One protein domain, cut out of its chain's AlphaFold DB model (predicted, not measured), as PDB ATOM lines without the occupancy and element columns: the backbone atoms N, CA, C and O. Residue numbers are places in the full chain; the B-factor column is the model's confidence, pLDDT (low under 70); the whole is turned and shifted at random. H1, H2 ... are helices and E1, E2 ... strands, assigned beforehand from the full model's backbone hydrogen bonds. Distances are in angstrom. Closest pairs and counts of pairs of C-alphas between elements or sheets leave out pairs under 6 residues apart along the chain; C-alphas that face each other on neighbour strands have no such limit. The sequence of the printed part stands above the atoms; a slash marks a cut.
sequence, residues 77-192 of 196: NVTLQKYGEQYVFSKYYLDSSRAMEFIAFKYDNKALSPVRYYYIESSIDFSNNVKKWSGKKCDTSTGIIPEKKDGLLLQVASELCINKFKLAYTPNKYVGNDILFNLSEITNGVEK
ATOM      1  N   ASN A  77      60.134  47.381  39.144       89.94
ATOM      2  CA  ASN A  77      60.731  48.697  39.349       89.94
ATOM      3  C   ASN A  77      60.256  49.288  40.674       89.94
ATOM      4  O   ASN A  77      59.054  49.289  40.934       89.94
ATOM      5  N   VAL A  78      61.171  49.840  41.470       92.62
ATOM      6  CA  VAL A  78      60.840  50.548  42.711       92.62
ATOM      7  C   VAL A  78      61.124  52.035  42.602       92.62
ATOM      8  O   VAL A  78      62.105  52.460  42.000       92.62
ATOM      9  N   THR A  79      60.276  52.832  43.239       93.75
ATOM     10  CA  THR A  79      60.428  54.288  43.312       93.75
ATOM     11  C   THR A  79      60.049  54.779  44.700       93.75
ATOM     12  O   THR A  79      59.191  54.187  45.362       93.75
ATOM     13  N   LEU A  80      60.666  55.876  45.132       95.88
ATOM     14  CA  LEU A  80      60.231  56.630  46.303       95.88
ATOM     15  C   LEU A  80      59.981  58.076  45.887       95.88
ATOM     16  O   LEU A  80      60.909  58.773  45.486       95.88
ATOM     17  N   GLN A  81      58.740  58.530  46.010       94.75
ATOM     18  CA  GLN A  81      58.334  59.884  45.637       94.75
ATOM     19  C   GLN A  81      57.742  60.621  46.835       94.75
ATOM     20  O   GLN A  81      57.092  60.008  47.682       94.75
ATOM     21  N   LYS A  82      57.945  61.936  46.900       93.56
ATOM     22  CA  LYS A  82      57.357  62.820  47.907       93.56
ATOM     23  C   LYS A  82      56.385  63.795  47.239       93.56
ATOM     24  O   LYS A  82      56.745  64.494  46.295       93.56
ATOM     25  N   TYR A  83      55.162  63.830  47.762       92.06
ATOM     26  CA  TYR A  83      54.052  64.690  47.359       92.06
ATOM     27  C   TYR A  83      53.676  65.582  48.547       92.06
ATOM     28  O   TYR A  83      52.945  65.167  49.453       92.06
ATOM     29  N   GLY A  84      54.222  66.799  48.591       90.44
ATOM     30  CA  GLY A  84      54.135  67.640  49.787       90.44
ATOM     31  C   GLY A  84      54.803  66.957  50.987       90.44
ATOM     32  O   GLY A  84      56.010  66.751  50.991       90.44
ATOM     33  N   GLU A  85      54.026  66.577  52.000       90.56
ATOM     34  CA  GLU A  85      54.521  65.854  53.189       90.56
ATOM     35  C   GLU A  85      54.445  64.325  53.067       90.56
ATOM     36  O   GLU A  85      54.921  63.603  53.944       90.56
ATOM     37  N   GLN A  86      53.782  63.817  52.029       94.19
ATOM     38  CA  GLN A  86      53.485  62.398  51.895       94.19
ATOM     39  C   GLN A  86      54.535  61.708  51.031       94.19
ATOM     40  O   GLN A  86      54.728  62.070  49.875       94.19
ATOM     41  N   TYR A  87      55.156  60.669  51.571       95.81
ATOM     42  CA  TYR A  87      55.996  59.744  50.828       95.81
ATOM     43  C   TYR A  87      55.154  58.608  50.253       95.81
ATOM     44  O   TYR A  87      54.202  58.134  50.880       95.81
ATOM     45  N   VAL A  88      55.534  58.165  49.061       96.62
ATOM     46  CA  VAL A  88      54.941  57.042  48.343       96.62
ATOM     47  C   VAL A  88      56.074  56.133  47.880       96.62
ATOM     48  O   VAL A  88      56.839  56.491  46.983       96.62
ATOM     49  N   PHE A  89      56.197  54.967  48.514       96.50
ATOM     50  CA  PHE A  89      57.092  53.902  48.067       96.50
ATOM     51  C   PHE A  89      56.297  52.943  47.191       96.50
ATOM     52  O   PHE A  89      55.387  52.284  47.695       96.50
ATOM     53  N   SER A  90      56.631  52.887  45.901       95.62
ATOM     54  CA  SER A  90      55.906  52.088  44.909       95.62
ATOM     55  C   SER A  90      56.788  51.020  44.299       95.62
ATOM     56  O   SER A  90      57.945  51.291  43.979       95.62
ATOM     57  N   LYS A  91      56.198  49.852  44.058       94.69
ATOM     58  CA  LYS A  91      56.749  48.749  43.284       94.69
ATOM     59  C   LYS A  91      55.820  48.441  42.114       94.69
ATOM     60  O   LYS A  91      54.623  48.215  42.292       94.69
ATOM     61  N   TYR A  92      56.380  48.453  40.914       92.19
ATOM     62  CA  TYR A  92      55.690  48.184  39.660       92.19
ATOM     63  C   TYR A  92      56.104  46.814  39.140       92.19
ATOM     64  O   TYR A  92      57.297  46.549  39.003       92.19
ATOM     65  N   TYR A  93      55.127  45.990  38.782       89.38
ATOM     66  CA  TYR A  93      55.334  44.696  38.148       89.38
ATOM     67  C   TYR A  93      55.198  44.868  36.632       89.38
ATOM     68  O   TYR A  93      54.134  45.229  36.124       89.38
ATOM     69  N   LEU A  94      56.287  44.647  35.894       80.50
ATOM     70  CA  LEU A  94      56.345  44.850  34.438       80.50
ATOM     71  C   LEU A  94      55.871  43.621  33.644       80.50
ATOM     72  O   LEU A  94      56.096  43.531  32.435       80.50
ATOM     73  N   ASP A  95      55.225  42.671  34.316       75.50
ATOM     74  CA  ASP A  95      54.635  41.493  33.698       75.50
ATOM     75  C   ASP A  95      53.311  41.817  32.969       75.50
ATOM     76  O   ASP A  95      52.898  42.972  32.802       75.50
ATOM     77  N   SER A  96      52.623  40.780  32.487       67.69
ATOM     78  CA  SER A  96      51.364  40.933  31.751       67.69
ATOM     79  C   SER A  96      50.212  41.498  32.594       67.69
ATOM     80  O   SER A  96      49.268  42.035  32.011       67.69
ATOM     81  N   SER A  97      50.284  41.423  33.929       67.25
ATOM     82  CA  SER A  97      49.262  41.962  34.834       67.25
ATOM     83  C   SER A  97      49.347  43.487  34.963       67.25
ATOM     84  O   SER A  97      48.341  44.153  35.231       67.25
ATOM     85  N   ARG A  98      50.535  44.069  34.715       79.25
ATOM     86  CA  ARG A  98      50.845  45.484  34.991       79.25
ATOM     87  C   ARG A  98      50.351  45.913  36.377       79.25
ATOM     88  O   ARG A  98      49.697  46.951  36.508       79.25
ATOM     89  N   ALA A  99      50.594  45.075  37.379       88.81
ATOM     90  CA  ALA A  99      50.249  45.381  38.755       88.81
ATOM     91  C   ALA A  99      51.189  46.445  39.341       88.81
ATOM     92  O   ALA A  99      52.335  46.613  38.919       88.81
ATOM     93  N   MET A 100      50.698  47.158  40.343       92.38
ATOM     94  CA  MET A 100      51.466  48.085  41.155       92.38
ATOM     95  C   MET A 100      51.012  47.966  42.606       92.38
ATOM     96  O   MET A 100      49.816  47.974  42.907       92.38
ATOM     97  N   GLU A 101      51.986  47.929  43.502       94.12
ATOM     98  CA  GLU A 101      51.788  48.010  44.941       94.12
ATOM     99  C   GLU A 101      52.520  49.215  45.488       94.12
ATOM    100  O   GLU A 101      53.639  49.508  45.074       94.12
ATOM    101  N   PHE A 102      51.909  49.916  46.433       95.62
ATOM    102  CA  PHE A 102      52.596  51.010  47.094       95.62
ATOM    103  C   PHE A 102      52.103  51.231  48.513       95.62
ATOM    104  O   PHE A 102      50.952  50.946  48.853       95.62
ATOM    105  N   ILE A 103      52.989  51.780  49.338       96.00
ATOM    106  CA  ILE A 103      52.631  52.330  50.639       96.00
ATOM    107  C   ILE A 103      52.743  53.846  50.618       96.00
ATOM    108  O   ILE A 103      53.655  54.412  50.015       96.00
ATOM    109  N   ALA A 104      51.821  54.492  51.317       95.81
ATOM    110  CA  ALA A 104      51.823  55.921  51.554       95.81
ATOM    111  C   ALA A 104      51.949  56.208  53.051       95.81
ATOM    112  O   ALA A 104      51.216  55.632  53.860       95.81
ATOM    113  N   PHE A 105      52.856  57.115  53.404       95.25
ATOM    114  CA  PHE A 105      53.146  57.485  54.787       95.25
ATOM    115  C   PHE A 105      53.726  58.901  54.859       95.25
ATOM    116  O   PHE A 105      54.194  59.449  53.865       95.25
ATOM    117  N   LYS A 106      53.706  59.507  56.041       95.06
ATOM    118  CA  LYS A 106      54.474  60.710  56.367       95.06
ATOM    119  C   LYS A 106      55.597  60.338  57.322       95.06
ATOM    120  O   LYS A 106      55.468  59.393  58.104       95.06
ATOM    121  N   TYR A 107      56.672  61.106  57.262       93.69
ATOM    122  CA  TYR A 107      57.809  60.968  58.155       93.69
ATOM    123  C   TYR A 107      58.272  62.360  58.565       93.69
ATOM    124  O   TYR A 107      58.748  63.119  57.723       93.69
ATOM    125  N   ASP A 108      58.086  62.694  59.839       89.44
ATOM    126  CA  ASP A 108      58.490  63.977  60.415       89.44
ATOM    127  C   ASP A 108      59.131  63.742  61.782       89.44
ATOM    128  O   ASP A 108      58.613  62.973  62.588       89.44
ATOM    129  N   ASN A 109      60.270  64.386  62.047       86.94
ATOM    130  CA  ASN A 109      60.974  64.306  63.331       86.94
ATOM    131  C   ASN A 109      61.167  62.870  63.863       86.94
ATOM    132  O   ASN A 109      61.039  62.612  65.059       86.94
ATOM    133  N   LYS A 110      61.486  61.925  62.967       85.94
ATOM    134  CA  LYS A 110      61.609  60.480  63.245       85.94
ATOM    135  C   LYS A 110      60.315  59.754  63.638       85.94
ATOM    136  O   LYS A 110      60.367  58.578  63.995       85.94
ATOM    137  N   ALA A 111      59.164  60.406  63.541       89.50
ATOM    138  CA  ALA A 111      57.862  59.795  63.740       89.50
ATOM    139  C   ALA A 111      57.244  59.398  62.393       89.50
ATOM    140  O   ALA A 111      57.121  60.208  61.472       89.50
ATOM    141  N   LEU A 112      56.836  58.135  62.297       91.31
ATOM    142  CA  LEU A 112      56.115  57.600  61.151       91.31
ATOM    143  C   LEU A 112      54.605  57.779  61.362       91.31
ATOM    144  O   LEU A 112      54.079  57.442  62.424       91.31
ATOM    145  N   SER A 113      53.895  58.289  60.355       92.12
ATOM    146  CA  SER A 113      52.429  58.305  60.382       92.12
ATOM    147  C   SER A 113      51.840  56.905  60.176       92.12
ATOM    148  O   SER A 113      52.533  56.015  59.682       92.12
ATOM    149  N   PRO A 114      50.528  56.732  60.415       91.62
ATOM    150  CA  PRO A 114      49.765  55.630  59.848       91.62
ATOM    151  C   PRO A 114      50.127  55.340  58.388       91.62
ATOM    152  O   PRO A 114      50.186  56.269  57.572       91.62
ATOM    153  N   VAL A 115      50.375  54.068  58.082       93.44
ATOM    154  CA  VAL A 115      50.706  53.596  56.738       93.44
ATOM    155  C   VAL A 115      49.450  53.111  56.039       93.44
ATOM    156  O   VAL A 115      48.720  52.270  56.558       93.44
ATOM    157  N   ARG A 116      49.255  53.579  54.808       95.19
ATOM    158  CA  ARG A 116      48.232  53.052  53.903       95.19
ATOM    159  C   ARG A 116      48.878  52.230  52.819       95.19
ATOM    160  O   ARG A 116      49.802  52.709  52.170       95.19
ATOM    161  N   TYR A 117      48.345  51.046  52.586       95.06
ATOM    162  CA  TYR A 117      48.761  50.184  51.494       95.06
ATOM    163  C   TYR A 117      47.753  50.245  50.348       95.06
ATOM    164  O   TYR A 117      46.542  50.318  50.566       95.06
ATOM    165  N   TYR A 118      48.263  50.183  49.127       94.69
ATOM    166  CA  TYR A 118      47.483  50.160  47.905       94.69
ATOM    167  C   TYR A 118      47.979  49.038  47.001       94.69
ATOM    168  O   TYR A 118      49.181  48.829  46.855       94.69
ATOM    169  N   TYR A 119      47.031  48.361  46.364       93.06
ATOM    170  CA  TYR A 119      47.279  47.386  45.307       93.06
ATOM    171  C   TYR A 119      46.370  47.724  44.137       93.06
ATOM    172  O   TYR A 119      45.155  47.828  44.323       93.06
ATOM    173  N   ILE A 120      46.942  47.896  42.951       91.50
ATOM    174  CA  ILE A 120      46.215  48.150  41.709       91.50
ATOM    175  C   ILE A 120      46.716  47.145  40.681       91.50
ATOM    176  O   ILE A 120      47.917  46.983  40.506       91.50
ATOM    177  N   GLU A 121      45.805  46.506  39.965       88.75
ATOM    178  CA  GLU A 121      46.157  45.612  38.868       88.75
ATOM    179  C   GLU A 121      45.291  45.871  37.646       88.75
ATOM    180  O   GLU A 121      44.203  46.463  37.724       88.75
ATOM    181  N   SER A 122      45.776  45.371  36.514       85.31
ATOM    182  CA  SER A 122      44.972  45.257  35.317       85.31
ATOM    183  C   SER A 122      44.788  43.802  34.909       85.31
ATOM    184  O   SER A 122      45.694  42.982  35.011       85.31
ATOM    185  N   SER A 123      43.603  43.483  34.404       79.62
ATOM    186  CA  SER A 123      43.290  42.168  33.856       79.62
ATOM    187  C   SER A 123      42.606  42.313  32.503       79.62
ATOM    188  O   SER A 123      42.020  43.349  32.184       79.62
ATOM    189  N   ILE A 124      42.709  41.287  31.663       75.00
ATOM    190  CA  ILE A 124      41.998  41.237  30.387       75.00
ATOM    191  C   ILE A 124      40.796  40.322  30.574       75.00
ATOM    192  O   ILE A 124      40.941  39.131  30.845       75.00
ATOM    193  N   ASP A 125      39.599  40.876  30.410       73.38
ATOM    194  CA  ASP A 125      38.399  40.072  30.235       73.38
ATOM    195  C   ASP A 125      38.348  39.598  28.783       73.38
ATOM    196  O   ASP A 125      37.891  40.326  27.900       73.38
ATOM    197  N   PHE A 126      38.849  38.387  28.534       73.19
ATOM    198  CA  PHE A 126      38.892  37.796  27.195       73.19
ATOM    199  C   PHE A 126      37.506  37.575  26.588       73.19
ATOM    200  O   PHE A 126      37.376  37.603  25.367       73.19
ATOM    201  N   SER A 127      36.469  37.380  27.410       76.62
ATOM    202  CA  SER A 127      35.105  37.171  26.917       76.62
ATOM    203  C   SER A 127      34.537  38.434  26.276       76.62
ATOM    204  O   SER A 127      33.800  38.341  25.300       76.62
ATOM    205  N   ASN A 128      34.910  39.605  26.797       72.56
ATOM    206  CA  ASN A 128      34.446  40.901  26.296       72.56
ATOM    207  C   ASN A 128      35.533  41.690  25.545       72.56
ATOM    208  O   ASN A 128      35.252  42.754  25.002       72.56
ATOM    209  N   ASN A 129      36.768  41.180  25.514       74.25
ATOM    210  CA  ASN A 129      37.961  41.849  24.997       74.25
ATOM    211  C   ASN A 129      38.182  43.256  25.599       74.25
ATOM    212  O   ASN A 129      38.568  44.194  24.902       74.25
ATOM    213  N   VAL A 130      37.920  43.408  26.904       74.62
ATOM    214  CA  VAL A 130      38.073  44.680  27.632       74.62
ATOM    215  C   VAL A 130      39.165  44.551  28.687       74.62
ATOM    216  O   VAL A 130      39.167  43.616  29.490       74.62
ATOM    217  N   LYS A 131      40.078  45.528  28.722       77.44
ATOM    218  CA  LYS A 131      41.058  45.668  29.801       77.44
ATOM    219  C   LYS A 131      40.393  46.287  31.029       77.44
ATOM    220  O   LYS A 131      39.994  47.449  30.987       77.44
ATOM    221  N   LYS A 132      40.318  45.528  32.115       82.81
ATOM    222  CA  LYS A 132      39.778  45.958  33.403       82.81
ATOM    223  C   LYS A 132      40.896  46.431  34.316       82.81
ATOM    224  O   LYS A 132      42.005  45.906  34.272       82.81
ATOM    225  N   TRP A 133      40.575  47.412  35.144       87.12
ATOM    226  CA  TRP A 133      41.425  47.866  36.241       87.12
ATOM    227  C   TRP A 133      40.649  47.778  37.539       87.12
ATOM    228  O   TRP A 133      39.461  48.100  37.574       87.12
ATOM    229  N   SER A 134      41.336  47.375  38.593       88.19
ATOM    230  CA  SER A 134      40.779  47.285  39.936       88.19
ATOM    231  C   SER A 134      41.873  47.543  40.948       88.19
ATOM    232  O   SER A 134      43.041  47.246  40.696       88.19
ATOM    233  N   GLY A 135      41.490  48.035  42.117       90.81
ATOM    234  CA  GLY A 135      42.427  48.129  43.216       90.81
ATOM    235  C   GLY A 135      41.758  48.049  44.572       90.81
ATOM    236  O   GLY A 135      40.534  48.063  44.702       90.81
ATOM    237  N   LYS A 136      42.602  47.998  45.593       91.44
ATOM    238  CA  LYS A 136      42.218  48.095  46.995       91.44
ATOM    239  C   LYS A 136      43.137  49.075  47.708       91.44
ATOM    240  O   LYS A 136      44.327  49.154  47.408       91.44
ATOM    241  N   LYS A 137      42.563  49.797  48.660       93.50
ATOM    242  CA  LYS A 137      43.251  50.622  49.648       93.50
ATOM    243  C   LYS A 137      43.009  49.990  51.007       93.50
ATOM    244  O   LYS A 137      41.857  49.780  51.382       93.50
ATOM    245  N   CYS A 138      44.076  49.729  51.741       92.00
ATOM    246  CA  CYS A 138      44.022  49.052  53.025       92.00
ATOM    247  C   CYS A 138      44.709  49.882  54.101       92.00
ATOM    248  O   CYS A 138      45.793  50.428  53.891       92.00
ATOM    249  N   ASP A 139      44.052  49.974  55.250       91.19
ATOM    250  CA  ASP A 139      44.517  50.713  56.419       91.19
ATOM    251  C   ASP A 139      44.073  49.976  57.698       91.19
ATOM    252  O   ASP A 139      43.225  49.072  57.669       91.19
ATOM    253  N   THR A 140      44.621  50.367  58.842       83.62
ATOM    254  CA  THR A 140      44.169  49.914  60.161       83.62
ATOM    255  C   THR A 140      43.759  51.107  61.005       83.62
ATOM    256  O   THR A 140      44.232  52.224  60.830       83.62
ATOM    257  N   SER A 141      42.883  50.874  61.979       80.62
ATOM    258  CA  SER A 141      42.512  51.912  62.951       80.62
ATOM    259  C   SER A 141      43.707  52.462  63.742       80.62
ATOM    260  O   SER A 141      43.655  53.596  64.208       80.62
ATOM    261  N   THR A 142      44.783  51.679  63.876       80.25
ATOM    262  CA  THR A 142      46.038  52.104  64.507       80.25
ATOM    263  C   THR A 142      47.035  52.689  63.508       80.25
ATOM    264  O   THR A 142      47.950  53.394  63.923       80.25
ATOM    265  N   GLY A 143      46.888  52.404  62.211       76.44
ATOM    266  CA  GLY A 143      47.833  52.801  61.169       76.44
ATOM    267  C   GLY A 143      49.156  52.037  61.172       76.44
ATOM    268  O   GLY A 143      50.074  52.388  60.431       76.44
ATOM    269  N   ILE A 144      49.293  51.027  62.031       84.38
ATOM    270  CA  ILE A 144      50.547  50.303  62.240       84.38
ATOM    271  C   ILE A 144      50.575  49.086  61.313       84.38
ATOM    272  O   ILE A 144      49.614  48.312  61.265       84.38
ATOM    273  N   ILE A 145      51.684  48.914  60.589       85.31
ATOM    274  CA  ILE A 145      51.963  47.695  59.822       85.31
ATOM    275  C   ILE A 145      52.144  46.529  60.814       85.31
ATOM    276  O   ILE A 145      52.914  46.681  61.762       85.31
ATOM    277  N   PRO A 146      51.477  45.375  60.623       82.38
ATOM    278  CA  PRO A 146      51.620  44.223  61.510       82.38
ATOM    279  C   PRO A 146      53.074  43.772  61.666       82.38
ATOM    280  O   PRO A 146      53.819  43.721  60.691       82.38
ATOM    281  N   GLU A 147      53.475  43.390  62.879       82.94
ATOM    282  CA  GLU A 147      54.804  42.824  63.075       82.94
ATOM    283  C   GLU A 147      54.884  41.398  62.519       82.94
ATOM    284  O   GLU A 147      54.167  40.498  62.962       82.94
ATOM    285  N   LYS A 148      55.800  41.170  61.577       85.69
ATOM    286  CA  LYS A 148      56.089  39.844  61.030       85.69
ATOM    287  C   LYS A 148      57.582  39.565  61.001       85.69
ATOM    288  O   LYS A 148      58.371  40.386  60.547       85.69
ATOM    289  N   LYS A 149      57.983  38.382  61.460       81.94
ATOM    290  CA  LYS A 149      59.378  37.947  61.364       81.94
ATOM    291  C   LYS A 149      59.729  37.653  59.901       81.94
ATOM    292  O   LYS A 149      58.959  36.977  59.224       81.94
ATOM    293  N   ASP A 150      60.876  38.153  59.444       82.50
ATOM    294  CA  ASP A 150      61.448  37.883  58.115       82.50
ATOM    295  C   ASP A 150      60.544  38.281  56.922       82.50
ATOM    296  O   ASP A 150      60.678  37.744  55.826       82.50
ATOM    297  N   GLY A 151      59.601  39.210  57.126       87.69
ATOM    298  CA  GLY A 151      58.696  39.687  56.076       87.69
ATOM    299  C   GLY A 151      59.292  40.800  55.208       87.69
ATOM    300  O   GLY A 151      60.069  41.624  55.695       87.69
ATOM    301  N   LEU A 152      58.886  40.848  53.934       93.12
ATOM    302  CA  LEU A 152      59.204  41.956  53.027       93.12
ATOM    303  C   LEU A 152      58.249  43.137  53.232       93.12
ATOM    304  O   LEU A 152      57.074  42.926  53.526       93.12
ATOM    305  N   LEU A 153      58.717  44.371  53.045       94.00
ATOM    306  CA  LEU A 153      57.955  45.583  53.373       94.00
ATOM    307  C   LEU A 153      56.553  45.604  52.744       94.00
ATOM    308  O   LEU A 153      55.569  45.724  53.476       94.00
ATOM    309  N   LEU A 154      56.438  45.445  51.420       93.44
ATOM    310  CA  LEU A 154      55.128  45.444  50.758       93.44
ATOM    311  C   LEU A 154      54.311  44.189  51.069       93.44
ATOM    312  O   LEU A 154      53.092  44.276  51.217       93.44
ATOM    313  N   GLN A 155      54.964  43.041  51.263       91.38
ATOM    314  CA  GLN A 155      54.284  41.813  51.670       91.38
ATOM    315  C   GLN A 155      53.614  41.976  53.038       91.38
ATOM    316  O   GLN A 155      52.453  41.609  53.199       91.38
ATOM    317  N   VAL A 156      54.321  42.532  54.023       91.94
ATOM    318  CA  VAL A 156      53.769  42.777  55.360       91.94
ATOM    319  C   VAL A 156      52.703  43.875  55.296       91.94
ATOM    320  O   VAL A 156      51.640  43.730  55.895       91.94
ATOM    321  N   ALA A 157      52.915  44.932  54.507       92.56
ATOM    322  CA  ALA A 157      51.904  45.968  54.300       92.56
ATOM    323  C   ALA A 157      50.615  45.423  53.647       92.56
ATOM    324  O   ALA A 157      49.520  45.850  54.011       92.56
ATOM    325  N   SER A 158      50.708  44.429  52.755       90.56
ATOM    326  CA  SER A 158      49.536  43.774  52.151       90.56
ATOM    327  C   SER A 158      48.622  43.099  53.185       90.56
ATOM    328  O   SER A 158      47.410  42.980  52.976       90.56
ATOM    329  N   GLU A 159      49.168  42.709  54.343       89.19
ATOM    330  CA  GLU A 159      48.399  42.088  55.424       89.19
ATOM    331  C   GLU A 159      47.421  43.062  56.092       89.19
ATOM    332  O   GLU A 159      46.460  42.610  56.714       89.19
ATOM    333  N   LEU A 160      47.560  44.377  55.864       88.00
ATOM    334  CA  LEU A 160      46.535  45.372  56.210       88.00
ATOM    335  C   LEU A 160      45.188  45.064  55.531       88.00
ATOM    336  O   LEU A 160      44.126  45.377  56.069       88.00
ATOM    337  N   CYS A 161      45.212  44.406  54.367       86.25
ATOM    338  CA  CYS A 161      44.010  43.946  53.679       86.25
ATOM    339  C   CYS A 161      43.489  42.593  54.189       86.25
ATOM    340  O   CYS A 161      42.482  42.125  53.667       86.25
ATOM    341  N   ILE A 162      44.197  41.914  55.103       75.69
ATOM    342  CA  ILE A 162      44.003  40.497  55.455       75.69
ATOM    343  C   ILE A 162      43.852  39.655  54.183       75.69
ATOM    344  O   ILE A 162      42.752  39.174  53.978       75.69
ATOM    345  N   ASN A 163      44.888  39.548  53.324       64.56
ATOM    346  CA  ASN A 163      45.096  38.745  52.077       64.56
ATOM    347  C   ASN A 163      44.022  37.729  51.575       64.56
ATOM    348  O   ASN A 163      44.330  36.685  51.009       64.56
ATOM    349  N   LYS A 164      42.743  38.032  51.748       63.66
ATOM    350  CA  LYS A 164      41.560  37.181  51.592       63.66
ATOM    351  C   LYS A 164      40.514  37.887  50.739       63.66
ATOM    352  O   LYS A 164      39.670  37.220  50.145       63.66
ATOM    353  N   PHE A 165      40.578  39.215  50.648       67.25
ATOM    354  CA  PHE A 165      39.715  39.991  49.771       67.25
ATOM    355  C   PHE A 165      40.237  39.909  48.344       67.25
ATOM    356  O   PHE A 165      41.292  40.455  48.009       67.25
ATOM    357  N   LYS A 166      39.474  39.198  47.511       71.06
ATOM    358  CA  LYS A 166      39.580  39.320  46.060       71.06
ATOM    359  C   LYS A 166      39.140  40.723  45.667       71.06
ATOM    360  O   LYS A 166      38.222  41.272  46.268       71.06
ATOM    361  N   LEU A 167      39.793  41.281  44.658       75.06
ATOM    362  CA  LEU A 167      39.419  42.581  44.128       75.06
ATOM    363  C   LEU A 167      37.993  42.535  43.582       75.06
ATOM    364  O   LEU A 167      37.622  41.622  42.838       75.06
ATOM    365  N   ALA A 168      37.191  43.524  43.968       69.38
ATOM    366  CA  ALA A 168      35.870  43.716  43.406       69.38
ATOM    367  C   ALA A 168      36.012  44.370  42.025       69.38
ATOM    368  O   ALA A 168      36.454  45.513  41.903       69.38
ATOM    369  N   TYR A 169      35.622  43.653  40.969       72.19
ATOM    370  CA  TYR A 169      35.619  44.196  39.612       72.19
ATOM    371  C   TYR A 169      34.269  44.835  39.305       72.19
ATOM    372  O   TYR A 169      33.309  44.161  38.930       72.19
ATOM    373  N   THR A 170      34.204  46.154  39.433       73.00
ATOM    374  CA  THR A 170      33.126  46.954  38.845       73.00
ATOM    375  C   THR A 170      33.515  47.374  37.426       73.00
ATOM    376  O   THR A 170      34.704  47.588  37.178       73.00
ATOM    377  N   PRO A 171      32.559  47.556  36.498       81.38
ATOM    378  CA  PRO A 171      32.862  48.081  35.170       81.38
ATOM    379  C   PRO A 171      33.641  49.401  35.240       81.38
ATOM    380  O   PRO A 171      33.228  50.342  35.917       81.38
ATOM    381  N   ASN A 172      34.771  49.463  34.538       87.31
ATOM    382  CA  ASN A 172      35.563  50.679  34.389       87.31
ATOM    383  C   ASN A 172      34.788  51.721  33.573       87.31
ATOM    384  O   ASN A 172      34.121  51.385  32.592       87.31
ATOM    385  N   LYS A 173      34.911  52.996  33.947       87.25
ATOM    386  CA  LYS A 173      34.419  54.122  33.149       87.25
ATOM    387  C   LYS A 173      35.597  54.763  32.424       87.25
ATOM    388  O   LYS A 173      36.635  54.998  33.029       87.25
ATOM    389  N   TYR A 174      35.415  55.077  31.148       84.69
ATOM    390  CA  TYR A 174      36.447  55.687  30.313       84.69
ATOM    391  C   TYR A 174      36.042  57.120  29.964       84.69
ATOM    392  O   TYR A 174      34.906  57.360  29.550       84.69
ATOM    393  N   VAL A 175      36.955  58.072  30.159       86.44
ATOM    394  CA  VAL A 175      36.782  59.484  29.785       86.44
ATOM    395  C   VAL A 175      37.992  59.885  28.948       86.44
ATOM    396  O   VAL A 175      39.066  60.144  29.473       86.44
ATOM    397  N   GLY A 176      37.843  59.872  27.623       85.44
ATOM    398  CA  GLY A 176      38.995  59.991  26.727       85.44
ATOM    399  C   GLY A 176      39.969  58.827  26.935       85.44
ATOM    400  O   GLY A 176      39.572  57.669  26.812       85.44
ATOM    401  N   ASN A 177      41.223  59.142  27.267       81.50
ATOM    402  CA  ASN A 177      42.254  58.150  27.598       81.50
ATOM    403  C   ASN A 177      42.277  57.776  29.090       81.50
ATOM    404  O   ASN A 177      43.005  56.858  29.474       81.50
ATOM    405  N   ASP A 178      41.488  58.462  29.920       83.25
ATOM    406  CA  ASP A 178      41.474  58.247  31.359       83.25
ATOM    407  C   ASP A 178      40.569  57.075  31.724       83.25
ATOM    408  O   ASP A 178      39.485  56.883  31.162       83.25
ATOM    409  N   ILE A 179      41.014  56.302  32.713       85.56
ATOM    410  CA  ILE A 179      40.295  55.142  33.231       85.56
ATOM    411  C   ILE A 179      39.916  55.425  34.677       85.56
ATOM    412  O   ILE A 179      40.771  55.560  35.548       85.56
ATOM    413  N   LEU A 180      38.616  55.461  34.935       88.12
ATOM    414  CA  LEU A 180      38.049  55.556  36.266       88.12
ATOM    415  C   LEU A 180      37.644  54.147  36.699       88.12
ATOM    416  O   LEU A 180      36.903  53.448  35.999       88.12
ATOM    417  N   PHE A 181      38.144  53.720  37.850       86.62
ATOM    418  CA  PHE A 181      37.916  52.383  38.385       86.62
ATOM    419  C   PHE A 181      37.647  52.431  39.885       86.62
ATOM    420  O   PHE A 181      37.994  53.400  40.557       86.62
ATOM    421  N   ASN A 182      36.994  51.389  40.397       84.00
ATOM    422  CA  ASN A 182      36.680  51.301  41.814       84.00
ATOM    423  C   ASN A 182      37.908  50.880  42.628       84.00
ATOM    424  O   ASN A 182      38.663  49.989  42.231       84.00
ATOM    425  N   LEU A 183      38.051  51.508  43.791       88.06
ATOM    426  CA  LEU A 183      39.070  51.194  44.779       88.06
ATOM    427  C   LEU A 183      38.364  50.675  46.035       88.06
ATOM    428  O   LEU A 183      37.767  51.460  46.772       88.06
ATOM    429  N   SER A 184      38.422  49.364  46.277       88.94
ATOM    430  CA  SER A 184      37.861  48.767  47.495       88.94
ATOM    431  C   SER A 184      38.576  49.331  48.722       88.94
ATOM    432  O   SER A 184      39.799  49.232  48.833       88.94
ATOM    433  N   GLU A 185      37.830  49.928  49.648       91.19
ATOM    434  CA  GLU A 185      38.378  50.440  50.904       91.19
ATOM    435  C   GLU A 185      38.273  49.357  51.981       91.19
ATOM    436  O   GLU A 185      37.183  48.887  52.296       91.19
ATOM    437  N   ILE A 186      39.410  48.952  52.544       89.62
ATOM    438  CA  ILE A 186      39.501  47.911  53.567       89.62
ATOM    439  C   ILE A 186      40.091  48.534  54.830       89.62
ATOM    440  O   ILE A 186      41.168  49.128  54.802       89.62
ATOM    441  N   THR A 187      39.394  48.411  55.957       88.94
ATOM    442  CA  THR A 187      39.881  48.891  57.259       88.94
ATOM    443  C   THR A 187      39.813  47.771  58.277       88.94
ATOM    444  O   THR A 187      38.767  47.144  58.429       88.94
ATOM    445  N   ASN A 188      40.927  47.504  58.968       85.38
ATOM    446  CA  ASN A 188      41.052  46.354  59.877       85.38
ATOM    447  C   ASN A 188      40.638  45.030  59.193       85.38
ATOM    448  O   ASN A 188      40.025  44.163  59.815       85.38
ATOM    449  N   GLY A 189      40.922  44.904  57.891       82.19
ATOM    450  CA  GLY A 189      40.539  43.743  57.093       82.19
ATOM    451  C   GLY A 189      39.044  43.530  56.898       82.19
ATOM    452  O   GLY A 189      38.618  42.401  56.683       82.19
ATOM    453  N   VAL A 190      38.241  44.583  56.993       83.69
ATOM    454  CA  VAL A 190      36.829  44.555  56.610       83.69
ATOM    455  C   VAL A 190      36.649  45.504  55.435       83.69
ATOM    456  O   VAL A 190      37.027  46.673  55.526       83.69
ATOM    457  N   GLU A 191      36.105  44.998  54.326       82.56
ATOM    458  CA  GLU A 191      35.716  45.844  53.200       82.56
ATOM    459  C   GLU A 191      34.569  46.758  53.635       82.56
ATOM    460  O   GLU A 191      33.527  46.316  54.128       82.56
ATOM    461  N   LYS A 192      34.782  48.058  53.477       79.88
ATOM    462  CA  LYS A 192      33.755  49.053  53.707       79.88
ATOM    463  C   LYS A 192      32.819  49.012  52.509       79.88
ATOM    464  O   LYS A 192      33.152  49.495  51.428       79.88
TER     465      LYS A 192
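This is residues 77 to 192 of the 196 residues of an uncharacterized protein of Salmonella enterica subsp. arizonae (UniProt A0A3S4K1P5). One twisted sheet of six strands forms a long wall, with a single short helix, H1, packed across one face, and a small strand hairpin, E6 and E7, set off from the sheet near the far ends of E4 and E5. The long strands E4 and E5 run side by side along the wall. The printed part has 116 residues with one named helix and eight named strands, in the order E1 E2 E3 E4 E5 H1 E6 E7 E8, and its class is mostly strand. The sheet's order is E1, E2, E3, E4, E5, E8, mixed, and its first five strands form a meander, each strand the antiparallel neighbour of the one before. The whole is compact, with a radius of gyration of the C-alphas of 15.3 A, yet elongated in outline, 49 by 29 by 26 A.

In the large sheet, E1 is residues 77 to 83, 19.1 A long, beginning at C-alpha 77 at (60.731, 48.697, 39.349). E2 is residues 86 to 93, 22.5 A, and E3 is residues 100 to 108, 25.9 A. E4 is residues 116 to 125, 28.7 A, and E5 is residues 130 to 139, 30.1 A, ending at C-alpha 139 at (44.517, 50.713, 56.419). E8 is residues 183 to 187, 12.7 A, ending at C-alpha 187 at (39.881, 48.891, 57.259). H1 is residues 153 to 161, 14.0 A. E6, residues 173 to 175, and E7, residues 178 to 180, are short.

The edge strands of the large sheet are E1 and E8. E1 and E2 form a hairpin, with N 79 and O 90 2.9 A apart. E2 and E3 form another, with N 89 and O 103 at 3.0 A. In the hairpin E3 and E4, N 102 and O 118 are 3.0 A apart; in the hairpin E4 and E5, N 123 and O 132 are 2.9 A apart. E5 and E8 are parallel, at 21 degrees, with N 186 and O 137 at 2.8 A. H1 is on the sheet at a height over the sheet of 7.7 A and runs across the strands, at 79 degrees to E3 on the local plane. The closest C-alphas of H1 and E5 are those of Cys 161 and Cys 138, 5.1 A apart. In H1, 2 of 5 O i to N i+4 pairs and 6 of 6 O i to N i+3 pairs are within hydrogen-bond range. E6 and E7 form an antiparallel hairpin, with N 173 and O 180 at 2.9 A. E7 runs on into E8 across a break of 2 residues, at 42 degrees.

The two C-alphas farthest apart, those of Asn 109 and Ser 127, are 52.3 A apart. The printed part has no cut. The links from E5 to H1 and from H1 to E6 are long. The mean pLDDT of the printed part is 86.0, and residues 96 to 97, 163 to 165 and 168 are under 70.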